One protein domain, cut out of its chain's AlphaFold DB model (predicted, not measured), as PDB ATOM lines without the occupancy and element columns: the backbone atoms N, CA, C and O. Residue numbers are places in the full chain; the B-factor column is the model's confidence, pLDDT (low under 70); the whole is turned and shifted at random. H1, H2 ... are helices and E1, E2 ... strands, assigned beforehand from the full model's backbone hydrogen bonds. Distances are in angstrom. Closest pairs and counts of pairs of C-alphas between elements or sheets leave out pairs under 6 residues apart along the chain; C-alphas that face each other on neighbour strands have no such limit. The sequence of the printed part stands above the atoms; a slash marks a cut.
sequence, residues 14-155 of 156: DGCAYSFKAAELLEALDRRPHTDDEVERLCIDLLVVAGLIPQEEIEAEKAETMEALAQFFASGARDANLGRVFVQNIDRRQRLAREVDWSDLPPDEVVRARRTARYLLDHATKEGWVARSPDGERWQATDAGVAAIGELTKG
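AT A GLANCE: This is residues 14 to 155 of the 156 residues of an uncharacterized protein of Planctomycetes bacterium (UniProt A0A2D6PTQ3). Helix H1 runs through the core of a cluster of crossed helices, with H5 and H7 packed on it and H6 crossing it. H4 folds back alongside H5 as a long helical hairpin at one end of the body, the small strand hairpin E1 and E2 is at the opposite end, and short H2 packs on both H5 and H6. The printed part has 142 residues with seven named helices and two named strands, in the order H1 to H6, E1, E2, H7; it is mostly helix, and its one sheet, E1 - E2, is antiparallel. The whole is compact, with a radius of gyration of the C-alphas of 15.2 A and spans of 43 by 38 by 24 A.

HOW THE PARTS SIT: Start at H1, residues 15 to 31: its Glu 24 is closest to Val 87 of the hub H5, residues 80 to 99, with C-alphas 6.3 A apart at a steep tilt of 60 degrees. H2, residues 36 to 42, touches H5, the C-alphas of Arg 41 and Ala 97 being closest at 5.2 A. H3, residues 46 to 52, is close to H5 but not clearly touching, the closest C-alphas, of Leu 46 and Arg 93, being 7.2 A apart. H4, residues 55 to 75, forms a helical hairpin with H5 at a shallow tilt of 21 degrees; the closest C-alphas, of Ala 68 and Leu 82, are 5.3 A apart. H6, residues 107 to 126, touches H2, Arg 114 to Glu 40 being the closest C-alphas at 5.1 A, and only just touches H1, with 3 pairs of C-alphas within 8 A, the closest being Leu 120 and Ala 22 at 6.4 A. Next find the hairpin of E1, residues 130 to 132, and E2, residues 138 to 141, where N 131 and O 140 are within hydrogen-bond range at 3.0 A. H7, residues 143 to 154, touches H1, the C-alphas of Ile 149 and Ala 23 being closest at 4.8 A. Every O i to N i+4 pair is within hydrogen-bond range in H1, H2, H4 and H6, against 14 of 16 in H5, 6 of 8 in H7 and 1 of 3 in H3, which has 2 of 4 O i to N i+3 pairs.

IN THESE COORDINATES: Find C-alpha 15 at (139.836, 140.436, 171.499); from there H1 runs 24.5 A. H4 runs 30.1 A, H5 29.3 A with a kink of 31 degrees near residue 92, and H6 29.0 A. H7 ends at C-alpha 154, (139.976, 128.793, 167.414).

THE WHOLE: The C-alphas of Ala 74 and Asp 135 are farthest apart, at 47.4 A. The printed part has no cut; no link is long. Mean pLDDT of the printed part is 77.2, with 57 residues under 70, among them 46 to 94.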
ATOM      1  N   ASP A  14     142.468 143.839 172.651       49.41
ATOM      2  CA  ASP A  14     142.601 143.123 171.388       49.41
ATOM      3  C   ASP A  14     141.945 141.753 171.605       49.41
ATOM      4  O   ASP A  14     142.507 140.877 172.264       49.41
ATOM      5  N   GLY A  15     140.705 141.569 171.134       55.81
ATOM      6  CA  GLY A  15     139.836 140.436 171.499       55.81
ATOM      7  C   GLY A  15     140.462 139.038 171.338       55.81
ATOM      8  O   GLY A  15     139.981 138.071 171.930       55.81
ATOM      9  N   CYS A  16     141.560 138.921 170.587       57.22
ATOM     10  CA  CYS A  16     142.434 137.750 170.538       57.22
ATOM     11  C   CYS A  16     143.100 137.425 171.888       57.22
ATOM     12  O   CYS A  16     142.985 136.291 172.349       57.22
ATOM     13  N   ALA A  17     143.767 138.389 172.533       64.88
ATOM     14  CA  ALA A  17     144.511 138.177 173.779       64.88
ATOM     15  C   ALA A  17     143.577 137.791 174.932       64.88
ATOM     16  O   ALA A  17     143.855 136.854 175.682       64.88
ATOM     17  N   TYR A  18     142.420 138.454 175.006       72.69
ATOM     18  CA  TYR A  18     141.359 138.093 175.936       72.69
ATOM     19  C   TYR A  18     140.857 136.661 175.721       72.69
ATOM     20  O   TYR A  18     140.773 135.898 176.680       72.69
ATOM     21  N   SER A  19     140.549 136.278 174.474       73.56
ATOM     22  CA  SER A  19     140.007 134.943 174.178       73.56
ATOM     23  C   SER A  19     140.968 133.841 174.623       73.56
ATOM     24  O   SER A  19     140.548 132.877 175.258       73.56
ATOM     25  N   PHE A  20     142.270 134.014 174.379       75.81
ATOM     26  CA  PHE A  20     143.274 133.062 174.846       75.81
ATOM     27  C   PHE A  20     143.376 133.033 176.375       75.81
ATOM     28  O   PHE A  20     143.353 131.951 176.947       75.81
ATOM     29  N   LYS A  21     143.391 134.186 177.055       79.81
ATOM     30  CA  LYS A  21     143.424 134.242 178.530       79.81
ATOM     31  C   LYS A  21     142.186 133.624 179.186       79.81
ATOM     32  O   LYS A  21     142.307 132.941 180.200       79.81
ATOM     33  N   ALA A  22     141.007 133.826 178.603       86.00
ATOM     34  CA  ALA A  22     139.780 133.182 179.054       86.00
ATOM     35  C   ALA A  22     139.847 131.660 178.861       86.00
ATOM     36  O   ALA A  22     139.518 130.920 179.784       86.00
ATOM     37  N   ALA A  23     140.339 131.183 177.712       85.00
ATOM     38  CA  ALA A  23     140.555 129.755 177.492       85.00
ATOM     39  C   ALA A  23     141.561 129.160 178.490       85.00
ATOM     40  O   ALA A  23     141.315 128.084 179.023       85.00
ATOM     41  N   GLU A  24     142.654 129.874 178.788       83.12
ATOM     42  CA  GLU A  24     143.648 129.445 179.779       83.12
ATOM     43  C   GLU A  24     143.045 129.291 181.178       83.12
ATOM     44  O   GLU A  24     143.299 128.299 181.862       83.12
ATOM     45  N   LEU A  25     142.229 130.263 181.598       88.75
ATOM     46  CA  LEU A  25     141.519 130.195 182.869       88.75
ATOM     47  C   LEU A  25     140.579 128.986 182.906       88.75
ATOM     48  O   LEU A  25     140.590 128.235 183.877       88.75
ATOM     49  N   LEU A  26     139.777 128.778 181.862       91.12
ATOM     50  CA  LEU A  26     138.809 127.682 181.817       91.12
ATOM     51  C   LEU A  26     139.490 126.308 181.809       91.12
ATOM     52  O   LEU A  26     139.068 125.435 182.558       91.12
ATOM     53  N   GLU A  27     140.583 126.142 181.063       88.00
ATOM     54  CA  GLU A  27     141.432 124.940 181.103       88.00
ATOM     55  C   GLU A  27     141.991 124.675 182.507       88.00
ATOM     56  O   GLU A  27     141.963 123.546 183.000       88.00
ATOM     57  N   ALA A  28     142.481 125.716 183.189       88.44
ATOM     58  CA  ALA A  28     142.965 125.578 184.557       88.44
ATOM     59  C   ALA A  28     141.852 125.091 185.497       88.44
ATOM     60  O   ALA A  28     142.059 124.159 186.276       88.44
ATOM     61  N   LEU A  29     140.673 125.706 185.403       91.69
ATOM     62  CA  LEU A  29     139.518 125.413 186.248       91.69
ATOM     63  C   LEU A  29     138.845 124.065 185.937       91.69
ATOM     64  O   LEU A  29     138.226 123.496 186.836       91.69
ATOM     65  N   ASP A  30     138.956 123.563 184.706       91.56
ATOM     66  CA  ASP A  30     138.495 122.225 184.309       91.56
ATOM     67  C   ASP A  30     139.372 121.129 184.929       91.56
ATOM     68  O   ASP A  30     138.879 120.160 185.505       91.56
ATOM     69  N   ARG A  31     140.697 121.327 184.924       88.56
ATOM     70  CA  ARG A  31     141.645 120.371 185.523       88.56
ATOM     71  C   ARG A  31     141.457 120.227 187.029       88.56
ATOM     72  O   ARG A  31     141.607 119.127 187.562       88.56
ATOM     73  N   ARG A  32     141.197 121.336 187.731       91.00
ATOM     74  CA  ARG A  32     140.849 121.342 189.160       91.00
ATOM     75  C   ARG A  32     140.225 122.670 189.599       91.00
ATOM     76  O   ARG A  32     140.527 123.713 189.019       91.00
ATOM     77  N   PRO A  33     139.504 122.686 190.730       93.44
ATOM     78  CA  PRO A  33     139.079 123.935 191.338       93.44
ATOM     79  C   PRO A  33     140.251 124.794 191.851       93.44
ATOM     80  O   PRO A  33     141.235 124.261 192.380       93.44
ATOM     81  N   HIS A  34     140.126 126.119 191.733       92.50
ATOM     82  CA  HIS A  34     141.135 127.104 192.155       92.50
ATOM     83  C   HIS A  34     140.544 128.155 193.103       92.50
ATOM     84  O   HIS A  34     139.441 128.643 192.886       92.50
ATOM     85  N   THR A  35     141.276 128.527 194.144       94.81
ATOM     86  CA  THR A  35     140.948 129.667 195.017       94.81
ATOM     87  C   THR A  35     141.132 131.007 194.295       94.81
ATOM     88  O   THR A  35     141.722 131.064 193.216       94.81
ATOM     89  N   ASP A  36     140.662 132.100 194.903       93.44
ATOM     90  CA  ASP A  36     140.839 133.449 194.348       93.44
ATOM     91  C   ASP A  36     142.323 133.800 194.156       93.44
ATOM     92  O   ASP A  36     142.702 134.213 193.065       93.44
ATOM     93  N   ASP A  37     143.173 133.556 195.163       91.31
ATOM     94  CA  ASP A  37     144.621 133.821 195.075       91.31
ATOM     95  C   ASP A  37     145.276 133.012 193.949       91.31
ATOM     96  O   ASP A  37     146.080 133.537 193.183       91.31
ATOM     97  N   GLU A  38     144.895 131.745 193.784       90.06
ATOM     98  CA  GLU A  38     145.438 130.934 192.699       90.06
ATOM     99  C   GLU A  38     145.033 131.481 191.325       90.06
ATOM    100  O   GLU A  38     145.884 131.544 190.443       90.06
ATOM    101  N   VAL A  39     143.783 131.925 191.139       90.62
ATOM    102  CA  VAL A  39     143.336 132.550 189.881       90.62
ATOM    103  C   VAL A  39     144.057 133.880 189.625       90.62
ATOM    104  O   VAL A  39     144.457 134.148 188.491       90.62
ATOM    105  N   GLU A  40     144.277 134.695 190.660       90.44
ATOM    106  CA  GLU A  40     145.082 135.921 190.567       90.44
ATOM    107  C   GLU A  40     146.499 135.615 190.077       90.44
ATOM    108  O   GLU A  40     146.992 136.268 189.155       90.44
ATOM    109  N   ARG A  41     147.128 134.569 190.620       86.25
ATOM    110  CA  ARG A  41     148.471 134.142 190.218       86.25
ATOM    111  C   ARG A  41     148.531 133.637 188.767       86.25
ATOM    112  O   ARG A  41     149.531 133.875 188.096       86.25
ATOM    113  N   LEU A  42     147.468 133.017 188.235       83.19
ATOM    114  CA  LEU A  42     147.385 132.647 186.803       83.19
ATOM    115  C   LEU A  42     147.424 133.863 185.866       83.19
ATOM    116  O   LEU A  42     147.758 133.735 184.687       83.19
ATOM    117  N   CYS A  43     147.057 135.035 186.383       83.38
ATOM    118  CA  CYS A  43     146.981 136.276 185.626       83.38
ATOM    119  C   CYS A  43     148.261 137.119 185.709       83.38
ATOM    120  O   CYS A  43     148.282 138.222 185.162       83.38
ATOM    121  N   ILE A  44     149.314 136.624 186.369       80.12
ATOM    122  CA  ILE A  44     150.631 137.268 186.367       80.12
ATOM    123  C   ILE A  44     151.224 137.174 184.958       80.12
ATOM    124  O   ILE A  44     151.230 136.108 184.334       80.12
ATOM    125  N   ASP A  45     151.726 138.300 184.449       71.06
ATOM    126  CA  ASP A  45     152.444 138.321 183.181       71.06
ATOM    127  C   ASP A  45     153.775 137.579 183.339       71.06
ATOM    128  O   ASP A  45     154.577 137.861 184.232       71.06
ATOM    129  N   LEU A  46     154.020 136.616 182.455       65.00
ATOM    130  CA  LEU A  46     155.231 135.813 182.504       65.00
ATOM    131  C   LEU A  46     156.512 136.623 182.325       65.00
ATOM    132  O   LEU A  46     157.542 136.252 182.879       65.00
ATOM    133  N   LEU A  47     156.469 137.745 181.605       61.56
ATOM    134  CA  LEU A  47     157.640 138.606 181.440       61.56
ATOM    135  C   LEU A  47     158.074 139.251 182.762       61.56
ATOM    136  O   LEU A  47     159.248 139.581 182.921       61.56
ATOM    137  N   VAL A  48     157.151 139.400 183.713       63.34
ATOM    138  CA  VAL A  48     157.425 139.943 185.049       63.34
ATOM    139  C   VAL A  48     158.140 138.902 185.902       63.34
ATOM    140  O   VAL A  48     159.099 139.224 186.600       63.34
ATOM    141  N   VAL A  49     157.717 137.641 185.807       63.69
ATOM    142  CA  VAL A  49     158.357 136.529 186.522       63.69
ATOM    143  C   VAL A  49     159.592 135.994 185.806       63.69
ATOM    144  O   VAL A  49     160.398 135.334 186.442       63.69
ATOM    145  N   ALA A  50     159.826 136.344 184.539       57.88
ATOM    146  CA  ALA A  50     161.040 135.982 183.809       57.88
ATOM    147  C   ALA A  50     162.319 136.405 184.561       57.88
ATOM    148  O   ALA A  50     163.268 135.638 184.624       57.88
ATOM    149  N   GLY A  51     162.337 137.563 185.232       59.69
ATOM    150  CA  GLY A  51     163.481 137.979 186.062       59.69
ATOM    151  C   GLY A  51     163.723 137.120 187.316       59.69
ATOM    152  O   GLY A  51     164.785 137.226 187.928       59.69
ATOM    153  N   LEU A  52     162.754 136.280 187.690       62.59
ATOM    154  CA  LEU A  52     162.784 135.354 188.826       62.59
ATOM    155  C   LEU A  52     162.987 133.891 188.380       62.59
ATOM    156  O   LEU A  52     163.085 132.999 189.218       62.59
ATOM    157  N   ILE A  53     163.055 133.640 187.069       61.00
ATOM    158  CA  ILE A  53     163.139 132.312 186.451       61.00
ATOM    159  C   ILE A  53     164.548 132.110 185.866       61.00
ATOM    160  O   ILE A  53     165.144 133.066 185.364       61.00
ATOM    161  N   PRO A  54     165.111 130.885 185.882       65.88
ATOM    162  CA  PRO A  54     166.356 130.598 185.178       65.88
ATOM    163  C   PRO A  54     166.283 130.990 183.695       65.88
ATOM    164  O   PRO A  54     165.341 130.636 182.988       65.88
ATOM    165  N   GLN A  55     167.318 131.678 183.208       64.31
ATOM    166  CA  GLN A  55     167.389 132.217 181.844       64.31
ATOM    167  C   GLN A  55     167.090 131.171 180.750       64.31
ATOM    168  O   GLN A  55     166.432 131.477 179.759       64.31
ATOM    169  N   GLU A  56     167.520 129.926 180.954       69.06
ATOM    170  CA  GLU A  56     167.304 128.799 180.037       69.06
ATOM    171  C   GLU A  56     165.813 128.473 179.839       69.06
ATOM    172  O   GLU A  56     165.386 128.120 178.739       69.06
ATOM    173  N   GLU A  57     164.994 128.632 180.883       66.00
ATOM    174  CA  GLU A  57     163.551 128.394 180.802       66.00
ATOM    175  C   GLU A  57     162.836 129.527 180.053       66.00
ATOM    176  O   GLU A  57     161.930 129.260 179.262       66.00
ATOM    177  N   ILE A  58     163.288 130.772 180.235       62.66
ATOM    178  CA  ILE A  58     162.787 131.947 179.502       62.66
ATOM    179  C   ILE A  58     163.097 131.815 178.009       62.66
ATOM    180  O   ILE A  58     162.274 132.155 177.160       62.66
ATOM    181  N   GLU A  59     164.301 131.350 177.673       65.38
ATOM    182  CA  GLU A  59     164.740 131.181 176.289       65.38
ATOM    183  C   GLU A  59     163.986 130.052 175.585       65.38
ATOM    184  O   GLU A  59     163.565 130.239 174.441       65.38
ATOM    185  N   ALA A  60     163.729 128.937 176.276       68.56
ATOM    186  CA  ALA A  60     162.878 127.866 175.764       68.56
ATOM    187  C   ALA A  60     161.449 128.363 175.480       68.56
ATOM    188  O   ALA A  60     160.908 128.119 174.403       68.56
ATOM    189  N   GLU A  61     160.859 129.129 176.400       65.31
ATOM    190  CA  GLU A  61     159.509 129.669 176.224       65.31
ATOM    191  C   GLU A  61     159.433 130.711 175.102       65.31
ATOM    192  O   GLU A  61     158.514 130.684 174.276       65.31
ATOM    193  N   LYS A  62     160.400 131.636 175.043       63.56
ATOM    194  CA  LYS A  62     160.481 132.614 173.955       63.56
ATOM    195  C   LYS A  62     160.622 131.917 172.613       63.56
ATOM    196  O   LYS A  62     159.973 132.348 171.668       63.56
ATOM    197  N   ALA A  63     161.431 130.863 172.518       67.81
ATOM    198  CA  ALA A  63     161.591 130.105 171.283       67.81
ATOM    199  C   ALA A  63     160.266 129.462 170.841       67.81
ATOM    200  O   ALA A  63     159.834 129.699 169.716       67.81
ATOM    201  N   GLU A  64     159.581 128.744 171.737       67.06
ATOM    202  CA  GLU A  64     158.297 128.085 171.445       67.06
ATOM    203  C   GLU A  64     157.191 129.098 171.093       67.06
ATOM    204  O   GLU A  64     156.426 128.906 170.146       67.06
ATOM    205  N   THR A  65     157.131 130.221 171.815       65.38
ATOM    206  CA  THR A  65     156.147 131.287 171.578       65.38
ATOM    207  C   THR A  65     156.419 132.016 170.263       65.38
ATOM    208  O   THR A  65     155.494 132.254 169.487       65.38
ATOM    209  N   MET A  66     157.678 132.356 169.976       63.44
ATOM    210  CA  MET A  66     158.061 133.017 168.726       63.44
ATOM    211  C   MET A  66     157.872 132.101 167.518       63.44
ATOM    212  O   MET A  66     157.455 132.580 166.467       63.44
ATOM    213  N   GLU A  67     158.128 130.799 167.656       66.81
ATOM    214  CA  GLU A  67     157.850 129.814 166.609       66.81
ATOM    215  C   GLU A  67     156.345 129.733 166.315       66.81
ATOM    216  O   GLU A  67     155.936 129.820 165.155       66.81
ATOM    217  N   ALA A  68     155.507 129.665 167.353       62.16
ATOM    218  CA  ALA A  68     154.054 129.649 167.198       62.16
ATOM    219  C   ALA A  68     153.507 130.949 166.587       62.16
ATOM    220  O   ALA A  68     152.639 130.910 165.714       62.16
ATOM    221  N   LEU A  69     154.042 132.104 166.994       60.53
ATOM    222  CA  LEU A  69     153.693 133.402 166.414       60.53
ATOM    223  C   LEU A  69     154.143 133.509 164.953       60.53
ATOM    224  O   LEU A  69     153.380 133.982 164.113       60.53
ATOM    225  N   ALA A  70     155.348 133.044 164.618       63.00
ATOM    226  CA  ALA A  70     155.839 133.034 163.243       63.00
ATOM    227  C   ALA A  70     154.958 132.160 162.335       63.00
ATOM    228  O   ALA A  70     154.635 132.568 161.220       63.00
ATOM    229  N   GLN A  71     154.514 130.996 162.821       61.19
ATOM    230  CA  GLN A  71     153.577 130.120 162.105       61.19
ATOM    231  C   GLN A  71     152.186 130.759 161.948       61.19
ATOM    232  O   GLN A  71     151.596 130.686 160.867       61.19
ATOM    233  N   PHE A  72     151.692 131.454 162.976       58.53
ATOM    234  CA  PHE A  72     150.449 132.231 162.912       58.53
ATOM    235  C   PHE A  72     150.514 133.330 161.836       58.53
ATOM    236  O   PHE A  72     149.644 133.408 160.967       58.53
ATOM    237  N   PHE A  73     151.579 134.139 161.826       58.12
ATOM    238  CA  PHE A  73     151.743 135.204 160.829       58.12
ATOM    239  C   PHE A  73     151.980 134.673 159.408       58.12
ATOM    240  O   PHE A  73     151.570 135.320 158.446       58.12
ATOM    241  N   ALA A  74     152.615 133.505 159.258       61.31
ATOM    242  CA  ALA A  74     152.867 132.893 157.953       61.31
ATOM    243  C   ALA A  74     151.622 132.231 157.336       61.31
ATOM    244  O   ALA A  74     151.477 132.230 156.114       61.31
ATOM    245  N   SER A  75     150.735 131.660 158.156       59.81
ATOM    246  CA  SER A  75     149.548 130.932 157.685       59.81
ATOM    247  C   SER A  75     148.321 131.823 157.476       59.81
ATOM    248  O   SER A  75     147.413 131.440 156.739       59.81
ATOM    249  N   GLY A  76     148.279 133.012 158.091       48.62
ATOM    250  CA  GLY A  76     147.169 133.963 157.953       48.62
ATOM    251  C   GLY A  76     145.846 133.491 158.572       48.62
ATOM    252  O   GLY A  76     144.822 134.147 158.395       48.62
ATOM    253  N   ALA A  77     145.859 132.376 159.303       51.28
ATOM    254  CA  ALA A  77     144.737 131.853 160.069       51.28
ATOM    255  C   ALA A  77     145.125 131.798 161.552       51.28
ATOM    256  O   ALA A  77     146.296 131.618 161.886       51.28
ATOM    257  N   ARG A  78     144.146 131.925 162.459       53.44
ATOM    258  CA  ARG A  78     144.336 131.553 163.869       53.44
ATOM    259  C   ARG A  78     144.655 130.064 163.927       53.44
ATOM    260  O   ARG A  78     143.779 129.213 163.822       53.44
ATOM    261  N   ASP A  79     145.946 129.771 163.985       55.09
ATOM    262  CA  ASP A  79     146.460 128.415 163.940       55.09
ATOM    263  C   ASP A  79     146.168 127.717 165.276       55.09
ATOM    264  O   ASP A  79     146.471 128.244 166.351       55.09
ATOM    265  N   ALA A  80     145.604 126.509 165.211       53.41
ATOM    266  CA  ALA A  80     145.400 125.637 166.366       53.41
ATOM    267  C   ALA A  80     146.709 125.396 167.149       53.41
ATOM    268  O   ALA A  80     146.673 125.124 168.350       53.41
ATOM    269  N   ASN A  81     147.869 125.555 166.498       56.53
ATOM    270  CA  ASN A  81     149.176 125.528 167.147       56.53
ATOM    271  C   ASN A  81     149.391 126.671 168.147       56.53
ATOM    272  O   ASN A  81     149.975 126.423 169.200       56.53
ATOM    273  N   LEU A  82     148.898 127.885 167.877       59.06
ATOM    274  CA  LEU A  82     149.028 129.008 168.809       59.06
ATOM    275  C   LEU A  82     148.215 128.727 170.079       59.06
ATOM    276  O   LEU A  82     148.743 128.828 171.183       59.06
ATOM    277  N   GLY A  83     146.972 128.260 169.918       57.88
ATOM    278  CA  GLY A  83     146.133 127.814 171.033       57.88
ATOM    279  C   GLY A  83     146.788 126.693 171.844       57.88
ATOM    280  O   GLY A  83     146.827 126.764 173.069       57.88
ATOM    281  N   ARG A  84     147.397 125.701 171.179       61.53
ATOM    282  CA  ARG A  84     148.128 124.616 171.850       61.53
ATOM    283  C   ARG A  84     149.348 125.117 172.626       61.53
ATOM    284  O   ARG A  84     149.563 124.632 173.727       61.53
ATOM    285  N   VAL A  85     150.125 126.063 172.097       62.66
ATOM    286  CA  VAL A  85     151.291 126.627 172.806       62.66
ATOM    287  C   VAL A  85     150.860 127.480 173.998       62.66
ATOM    288  O   VAL A  85     151.476 127.392 175.059       62.66
ATOM    289  N   PHE A  86     149.768 128.243 173.887       62.75
ATOM    290  CA  PHE A  86     149.180 128.912 175.051       62.75
ATOM    291  C   PHE A  86     148.761 127.892 176.118       62.75
ATOM    292  O   PHE A  86     149.157 128.035 177.270       62.75
ATOM    293  N   VAL A  87     148.083 126.806 175.722       62.16
ATOM    294  CA  VAL A  87     147.645 125.735 176.635       62.16
ATOM    295  C   VAL A  87     148.809 124.941 177.240       62.16
ATOM    296  O   VAL A  87     148.793 124.643 178.428       62.16
ATOM    297  N   GLN A  88     149.852 124.622 176.473       63.47
ATOM    298  CA  GLN A  88     151.050 123.932 176.976       63.47
ATOM    299  C   GLN A  88     151.827 124.801 177.967       63.47
ATOM    300  O   GLN A  88     152.358 124.298 178.957       63.47
ATOM    301  N   ASN A  89     151.826 126.116 177.755       63.66
ATOM    302  CA  ASN A  89     152.394 127.050 178.710       63.66
ATOM    303  C   ASN A  89     151.536 127.219 179.969       63.66
ATOM    304  O   ASN A  89     152.065 127.739 180.943       63.66
ATOM    305  N   ILE A  90     150.279 126.755 180.024       66.19
ATOM    306  CA  ILE A  90     149.460 126.823 181.249       66.19
ATOM    307  C   ILE A  90     150.116 126.043 182.380       66.19
ATOM    308  O   ILE A  90     150.242 126.583 183.470       66.19
ATOM    309  N   ASP A  91     150.570 124.810 182.147       67.38
ATOM    310  CA  ASP A  91     151.187 124.004 183.210       67.38
ATOM    311  C   ASP A  91     152.466 124.659 183.738       67.38
ATOM    312  O   ASP A  91     152.713 124.709 184.948       67.38
ATOM    313  N   ARG A  92     153.257 125.236 182.826       67.25
ATOM    314  CA  ARG A  92     154.479 125.969 183.164       67.25
ATOM    315  C   ARG A  92     154.154 127.271 183.907       67.25
ATOM    316  O   ARG A  92     154.708 127.484 184.980       67.25
ATOM    317  N   ARG A  93     153.194 128.073 183.426       67.19
ATOM    318  CA  ARG A  93     152.647 129.281 184.082       67.19
ATOM    319  C   ARG A  93     152.124 128.967 185.471       67.19
ATOM    320  O   ARG A  93     152.496 129.636 186.417       67.19
ATOM    321  N   GLN A  94     151.321 127.920 185.611       67.88
ATOM    322  CA  GLN A  94     150.754 127.460 186.875       67.88
ATOM    323  C   GLN A  94     151.816 127.036 187.879       67.88
ATOM    324  O   GLN A  94     151.648 127.247 189.078       67.88
ATOM    325  N   ARG A  95     152.873 126.362 187.422       73.81
ATOM    326  CA  ARG A  95     154.009 126.013 188.277       73.81
ATOM    327  C   ARG A  95     154.721 127.287 188.744       73.81
ATOM    328  O   ARG A  95     154.818 127.509 189.942       73.81
ATOM    329  N   LEU A  96     155.103 128.153 187.808       67.94
ATOM    330  CA  LEU A  96     155.826 129.399 188.087       67.94
ATOM    331  C   LEU A  96     155.033 130.343 189.002       67.94
ATOM    332  O   LEU A  96     155.543 130.835 189.999       67.94
ATOM    333  N   ALA A  97     153.745 130.514 188.729       66.50
ATOM    334  CA  ALA A  97     152.810 131.311 189.514       66.50
ATOM    335  C   ALA A  97     152.671 130.831 190.975       66.50
ATOM    336  O   ALA A  97     152.406 131.631 191.875       66.50
ATOM    337  N   ARG A  98     152.858 129.528 191.235       72.00
ATOM    338  CA  ARG A  98     152.861 128.956 192.595       72.00
ATOM    339  C   ARG A  98     154.177 129.180 193.336       72.00
ATOM    340  O   ARG A  98     154.164 129.233 194.559       72.00
ATOM    341  N   GLU A  99     155.283 129.289 192.611       75.25
ATOM    342  CA  GLU A  99     156.633 129.417 193.174       75.25
ATOM    343  C   GLU A  99     157.021 130.873 193.470       75.25
ATOM    344  O   GLU A  99     157.948 131.120 194.235       75.25
ATOM    345  N   VAL A 100     156.291 131.836 192.906       73.69
ATOM    346  CA  VAL A 100     156.548 133.268 193.079       73.69
ATOM    347  C   VAL A 100     155.946 133.787 194.386       73.69
ATOM    348  O   VAL A 100     154.760 133.569 194.675       73.69
ATOM    349  N   ASP A 101     156.758 134.510 195.159       81.94
ATOM    350  CA  ASP A 101     156.283 135.326 196.274       81.94
ATOM    351  C   ASP A 101     155.767 136.667 195.737       81.94
ATOM    352  O   ASP A 101     156.451 137.377 194.998       81.94
ATOM    353  N   TRP A 102     154.544 137.034 196.125       81.12
ATOM    354  CA  TRP A 102     153.956 138.325 195.782       81.12
ATOM    355  C   TRP A 102     154.821 139.503 196.257       81.12
ATOM    356  O   TRP A 102     154.750 140.568 195.645       81.12
ATOM    357  N   SER A 103     155.620 139.343 197.322       83.06
ATOM    358  CA  SER A 103     156.526 140.401 197.799       83.06
ATOM    359  C   SER A 103     157.683 140.695 196.852       83.06
ATOM    360  O   SER A 103     158.234 141.795 196.898       83.06
ATOM    361  N   ASP A 104     158.040 139.730 196.008       81.88
ATOM    362  CA  ASP A 104     159.152 139.841 195.065       81.88
ATOM    363  C   ASP A 104     158.708 140.462 193.734       81.88
ATOM    364  O   ASP A 104     159.534 140.792 192.879       81.88
ATOM    365  N   LEU A 105     157.397 140.654 193.558       80.56
ATOM    366  CA  LEU A 105     156.814 141.240 192.363       80.56
ATOM    367  C   LEU A 105     156.662 142.763 192.479       80.56
ATOM    368  O   LEU A 105     156.318 143.284 193.543       80.56
ATOM    369  N   PRO A 106     156.827 143.502 191.364       83.25
ATOM    370  CA  PRO A 106     156.453 144.908 191.311       83.25
ATOM    371  C   PRO A 106     154.982 145.097 191.735       83.25
ATOM    372  O   PRO A 106     154.107 144.420 191.187       83.25
ATOM    373  N   PRO A 107     154.662 146.029 192.656       84.94
ATOM    374  CA  PRO A 107     153.295 146.210 193.154       84.94
ATOM    375  C   PRO A 107     152.251 146.457 192.058       84.94
ATOM    376  O   PRO A 107     151.120 145.982 192.158       84.94
ATOM    377  N   ASP A 108     152.632 147.161 190.993       82.44
ATOM    378  CA  ASP A 108     151.744 147.445 189.863       82.44
ATOM    379  C   ASP A 108     151.353 146.174 189.094       82.44
ATOM    380  O   ASP A 108     150.224 146.065 188.612       82.44
ATOM    381  N   GLU A 109     152.243 145.182 189.035       80.75
ATOM    382  CA  GLU A 109     151.972 143.891 188.396       80.75
ATOM    383  C   GLU A 109     151.043 143.034 189.254       80.75
ATOM    384  O   GLU A 109     150.126 142.396 188.736       80.75
ATOM    385  N   VAL A 110     151.181 143.117 190.580       85.38
ATOM    386  CA  VAL A 110     150.230 142.503 191.516       85.38
ATOM    387  C   VAL A 110     148.829 143.076 191.330       85.38
ATOM    388  O   VAL A 110     147.851 142.339 191.201       85.38
ATOM    389  N   VAL A 111     148.715 144.404 191.270       86.50
ATOM    390  CA  VAL A 111     147.431 145.079 191.037       86.50
ATOM    391  C   VAL A 111     146.847 144.695 189.679       86.50
ATOM    392  O   VAL A 111     145.639 144.456 189.578       86.50
ATOM    393  N   ARG A 112     147.681 144.605 188.639       84.12
ATOM    394  CA  ARG A 112     147.254 144.206 187.296       84.12
ATOM    395  C   ARG A 112     146.715 142.779 187.275       84.12
ATOM    396  O   ARG A 112     145.592 142.588 186.818       84.12
ATOM    397  N   ALA A 113     147.450 141.816 187.828       84.88
ATOM    398  CA  ALA A 113     147.036 140.415 187.890       84.88
ATOM    399  C   ALA A 113     145.671 140.257 188.584       84.88
ATOM    400  O   ALA A 113     144.768 139.607 188.054       84.88
ATOM    401  N   ARG A 114     145.469 140.959 189.708       90.25
ATOM    402  CA  ARG A 114     144.189 140.991 190.436       90.25
ATOM    403  C   ARG A 114     143.033 141.536 189.609       90.25
ATOM    404  O   ARG A 114     141.944 140.960 189.597       90.25
ATOM    405  N   ARG A 115     143.252 142.657 188.917       88.31
ATOM    406  CA  ARG A 115     142.230 143.265 188.051       88.31
ATOM    407  C   ARG A 115     141.875 142.349 186.884       88.31
ATOM    408  O   ARG A 115     140.692 142.177 186.600       88.31
ATOM    409  N   THR A 116     142.872 141.732 186.257       84.88
ATOM    410  CA  THR A 116     142.679 140.779 185.157       84.88
ATOM    411  C   THR A 116     141.888 139.555 185.613       84.88
ATOM    412  O   THR A 116     140.898 139.203 184.975       84.88
ATOM    413  N   ALA A 117     142.252 138.959 186.751       90.44
ATOM    414  CA  ALA A 117     141.532 137.826 187.331       90.44
ATOM    415  C   ALA A 117     140.066 138.163 187.615       90.44
ATOM    416  O   ALA A 117     139.169 137.423 187.208       90.44
ATOM    417  N   ARG A 118     139.808 139.312 188.255       92.00
ATOM    418  CA  ARG A 118     138.442 139.787 188.519       92.00
ATOM    419  C   ARG A 118     137.650 139.946 187.227       92.00
ATOM    420  O   ARG A 118     136.530 139.454 187.144       92.00
ATOM    421  N   TYR A 119     138.230 140.604 186.229       88.94
ATOM    422  CA  TYR A 119     137.574 140.832 184.946       88.94
ATOM    423  C   TYR A 119     137.206 139.515 184.245       88.94
ATOM    424  O   TYR A 119     136.061 139.345 183.819       88.94
ATOM    425  N   LEU A 120     138.147 138.566 184.176       89.75
ATOM    426  CA  LEU A 120     137.926 137.252 183.570       89.75
ATOM    427  C   LEU A 120     136.839 136.462 184.305       89.75
ATOM    428  O   LEU A 120     135.938 135.930 183.661       89.75
ATOM    429  N   LEU A 121     136.888 136.413 185.638       93.38
ATOM    430  CA  LEU A 121     135.897 135.704 186.450       93.38
ATOM    431  C   LEU A 121     134.506 136.331 186.343       93.38
ATOM    432  O   LEU A 121     133.527 135.605 186.176       93.38
ATOM    433  N   ASP A 122     134.400 137.659 186.404       91.56
ATOM    434  CA  ASP A 122     133.118 138.358 186.293       91.56
ATOM    435  C   ASP A 122     132.480 138.115 184.922       91.56
ATOM    436  O   ASP A 122     131.269 137.904 184.824       91.56
ATOM    437  N   HIS A 123     133.281 138.121 183.854       90.19
ATOM    438  CA  HIS A 123     132.789 137.805 182.520       90.19
ATOM    439  C   HIS A 123     132.410 136.326 182.390       90.19
ATOM    440  O   HIS A 123     131.284 136.022 182.011       90.19
ATOM    441  N   ALA A 124     133.300 135.406 182.763       92.00
ATOM    442  CA  ALA A 124     133.039 133.972 182.683       92.00
ATOM    443  C   ALA A 124     131.818 133.560 183.526       92.00
ATOM    444  O   ALA A 124     131.078 132.660 183.142       92.00
ATOM    445  N   THR A 125     131.559 134.246 184.643       95.06
ATOM    446  CA  THR A 125     130.349 134.039 185.450       95.06
ATOM    447  C   THR A 125     129.095 134.490 184.698       95.06
ATOM    448  O   THR A 125     128.096 133.774 184.701       95.06
ATOM    449  N   LYS A 126     129.129 135.651 184.024       93.44
ATOM    450  CA  LYS A 126     128.003 136.149 183.207       93.44
ATOM    451  C   LYS A 126     127.682 135.222 182.038       93.44
ATOM    452  O   LYS A 126     126.509 135.007 181.751       93.44
ATOM    453  N   GLU A 127     128.709 134.655 181.415       93.62
ATOM    454  CA  GLU A 127     128.574 133.675 180.332       93.62
ATOM    455  C   GLU A 127     128.214 132.263 180.840       93.62
ATOM    456  O   GLU A 127     127.961 131.352 180.051       93.62
ATOM    457  N   GLY A 128     128.179 132.054 182.161       96.69
ATOM    458  CA  GLY A 128     127.879 130.761 182.776       96.69
ATOM    459  C   GLY A 128     128.988 129.718 182.617       96.69
ATOM    460  O   GLY A 128     128.732 128.529 182.796       96.69
ATOM    461  N   TRP A 129     130.210 130.135 182.283       97.12
ATOM    462  CA  TRP A 129     131.367 129.263 182.060       97.12
ATOM    463  C   TRP A 129     132.044 128.794 183.347       97.12
ATOM    464  O   TRP A 129     132.720 127.768 183.348       97.12
ATOM    465  N   VAL A 130     131.877 129.533 184.442       97.62
ATOM    466  CA  VAL A 130     132.454 129.186 185.745       97.62
ATOM    467  C   VAL A 130     131.406 129.250 186.842       97.62
ATOM    468  O   VAL A 130     130.431 129.996 186.760       97.62
ATOM    469  N   ALA A 131     131.635 128.474 187.895       97.12
ATOM    470  CA  ALA A 131     130.847 128.501 189.115       97.12
ATOM    471  C   ALA A 131     131.759 128.387 190.339       97.12
ATOM    472  O   ALA A 131     132.905 127.942 190.240       97.12
ATOM    473  N   ARG A 132     131.236 128.767 191.507       96.12
ATOM    474  CA  ARG A 132     131.874 128.431 192.779       96.12
ATOM    475  C   ARG A 132     131.617 126.963 193.122       96.12
ATOM    476  O   ARG A 132     130.533 126.443 192.856       96.12
ATOM    477  N   SER A 133     132.598 126.320 193.742       92.00
ATOM    478  CA  SER A 133     132.449 125.016 194.384       92.00
ATOM    479  C   SER A 133     131.393 125.068 195.499       92.00
ATOM    480  O   SER A 133     131.067 126.151 195.990       92.00
ATOM    481  N   PRO A 134     130.855 123.915 195.947       89.06
ATOM    482  CA  PRO A 134     129.820 123.881 196.986       89.06
ATOM    483  C   PRO A 134     130.222 124.525 198.323       89.06
ATOM    484  O   PRO A 134     129.357 125.006 199.048       89.06
ATOM    485  N   ASP A 135     131.519 124.538 198.645       91.12
ATOM    486  CA  ASP A 135     132.078 125.216 199.825       91.12
ATOM    487  C   ASP A 135     132.218 126.743 199.640       91.12
ATOM    488  O   ASP A 135     132.472 127.462 200.601       91.12
ATOM    489  N   GLY A 136     132.025 127.252 198.419       91.12
ATOM    490  CA  GLY A 136     132.144 128.663 198.066       91.12
ATOM    491  C   GLY A 136     133.580 129.181 197.947       91.12
ATOM    492  O   GLY A 136     133.767 130.340 197.582       91.12
ATOM    493  N   GLU A 137     134.592 128.356 198.220       93.38
ATOM    494  CA  GLU A 137     135.984 128.812 198.337       93.38
ATOM    495  C   GLU A 137     136.742 128.786 197.009       93.38
ATOM    496  O   GLU A 137     137.726 129.508 196.832       93.38
ATOM    497  N   ARG A 138     136.303 127.956 196.059       96.56
ATOM    498  CA  ARG A 138     137.027 127.703 194.811       96.56
ATOM    499  C   ARG A 138     136.142 127.952 193.601       96.56
ATOM    500  O   ARG A 138     134.925 127.845 193.665       96.56
ATOM    501  N   TRP A 139     136.763 128.308 192.494       97.19
ATOM    502  CA  TRP A 139     136.171 128.371 191.168       97.19
ATOM    503  C   TRP A 139     136.376 127.049 190.455       97.19
ATOM    504  O   TRP A 139     137.403 126.405 190.643       97.19
ATOM    505  N   GLN A 140     135.425 126.679 189.612       96.81
ATOM    506  CA  GLN A 140     135.491 125.520 188.728       96.81
ATOM    507  C   GLN A 140     134.835 125.861 187.390       96.81
ATOM    508  O   GLN A 140     133.920 126.692 187.340       96.81
ATOM    509  N   ALA A 141     135.289 125.218 186.316       96.00
ATOM    510  CA  ALA A 141     134.619 125.311 185.029       96.00
ATOM    511  C   ALA A 141     133.266 124.584 185.098       96.00
ATOM    512  O   ALA A 141     133.112 123.573 185.785       96.00
ATOM    513  N   THR A 142     132.269 125.123 184.406       97.25
ATOM    514  CA  THR A 142     131.016 124.418 184.113       97.25
ATOM    515  C   THR A 142     131.155 123.662 182.794       97.25
ATOM    516  O   THR A 142     132.048 123.960 182.004       97.25
ATOM    517  N   ASP A 143     130.213 122.771 182.480       95.81
ATOM    518  CA  ASP A 143     130.152 122.117 181.164       95.81
ATOM    519  C   ASP A 143     130.138 123.134 180.004       95.81
ATOM    520  O   ASP A 143     130.748 122.913 178.956       95.81
ATOM    521  N   ALA A 144     129.477 124.283 180.199       96.00
ATOM    522  CA  ALA A 144     129.464 125.373 179.226       96.00
ATOM    523  C   ALA A 144     130.843 126.036 179.084       96.00
ATOM    524  O   ALA A 144     131.244 126.378 177.973       96.00
ATOM    525  N   GLY A 145     131.579 126.188 180.188       94.81
ATOM    526  CA  GLY A 145     132.952 126.687 180.168       94.81
ATOM    527  C   GLY A 145     133.905 125.736 179.457       94.81
ATOM    528  O   GLY A 145     134.675 126.174 178.607       94.81
ATOM    529  N   VAL A 146     133.791 124.433 179.717       92.12
ATOM    530  CA  VAL A 146     134.590 123.408 179.028       92.12
ATOM    531  C   VAL A 146     134.329 123.439 177.520       92.12
ATOM    532  O   VAL A 146     135.265 123.440 176.721       92.12
ATOM    533  N   ALA A 147     133.065 123.558 177.106       90.88
ATOM    534  CA  ALA A 147     132.715 123.700 175.695       90.88
ATOM    535  C   ALA A 147     133.266 124.998 175.067       90.88
ATOM    536  O   ALA A 147     133.636 125.005 173.890       90.88
ATOM    537  N   ALA A 148     133.352 126.088 175.839       89.38
ATOM    538  CA  ALA A 148     133.835 127.383 175.366       89.38
ATOM    539  C   ALA A 148     135.347 127.412 175.079       89.38
ATOM    540  O   ALA A 148     135.770 128.169 174.204       89.38
ATOM    541  N   ILE A 149     136.160 126.571 175.739       86.31
ATOM    542  CA  ILE A 149     137.622 126.498 175.528       86.31
ATOM    543  C   ILE A 149     137.959 126.336 174.040       86.31
ATOM    544  O   ILE A 149     138.787 127.066 173.487       86.31
ATOM    545  N   GLY A 150     137.287 125.402 173.361       75.75
ATOM    546  CA  GLY A 150     137.526 125.125 171.946       75.75
ATOM    547  C   GLY A 150     137.175 126.300 171.029       75.75
ATOM    548  O   GLY A 150     137.825 126.497 170.008       75.75
ATOM    549  N   GLU A 151     136.177 127.103 171.384       82.06
ATOM    550  CA  GLU A 151     135.740 128.245 170.573       82.06
ATOM    551  C   GLU A 151     136.637 129.467 170.788       82.06
ATOM    552  O   GLU A 151     137.018 130.153 169.836       82.06
ATOM    553  N   LEU A 152     137.050 129.687 172.035       77.19
ATOM    554  CA  LEU A 152     137.968 130.755 172.418       77.19
ATOM    555  C   LEU A 152     139.373 130.557 171.824       77.19
ATOM    556  O   LEU A 152     140.034 131.534 171.470       77.19
ATOM    557  N   THR A 153     139.812 129.305 171.661       70.56
ATOM    558  CA  THR A 153     141.133 128.966 171.099       70.56
ATOM    559  C   THR A 153     141.180 128.957 169.572       70.56
ATOM    560  O   THR A 153     142.243 129.209 169.008       70.56
ATOM    561  N   LYS A 154     140.056 128.712 168.885       65.44
ATOM    562  CA  LYS A 154     139.976 128.793 167.414       65.44
ATOM    563  C   LYS A 154     139.930 130.233 166.931       65.44
ATOM    564  O   LYS A 154     140.585 130.565 165.954       65.44
ATOM    565  N   GLY A 155     139.199 131.076 167.658       52.50
ATOM    566  CA  GLY A 155     138.976 132.476 167.349       52.50
ATOM    567  C   GLY A 155     138.274 132.733 166.011       52.50
ATOM    568  O   GLY A 155     138.441 132.013 165.035       52.50
TER     569      GLY A 155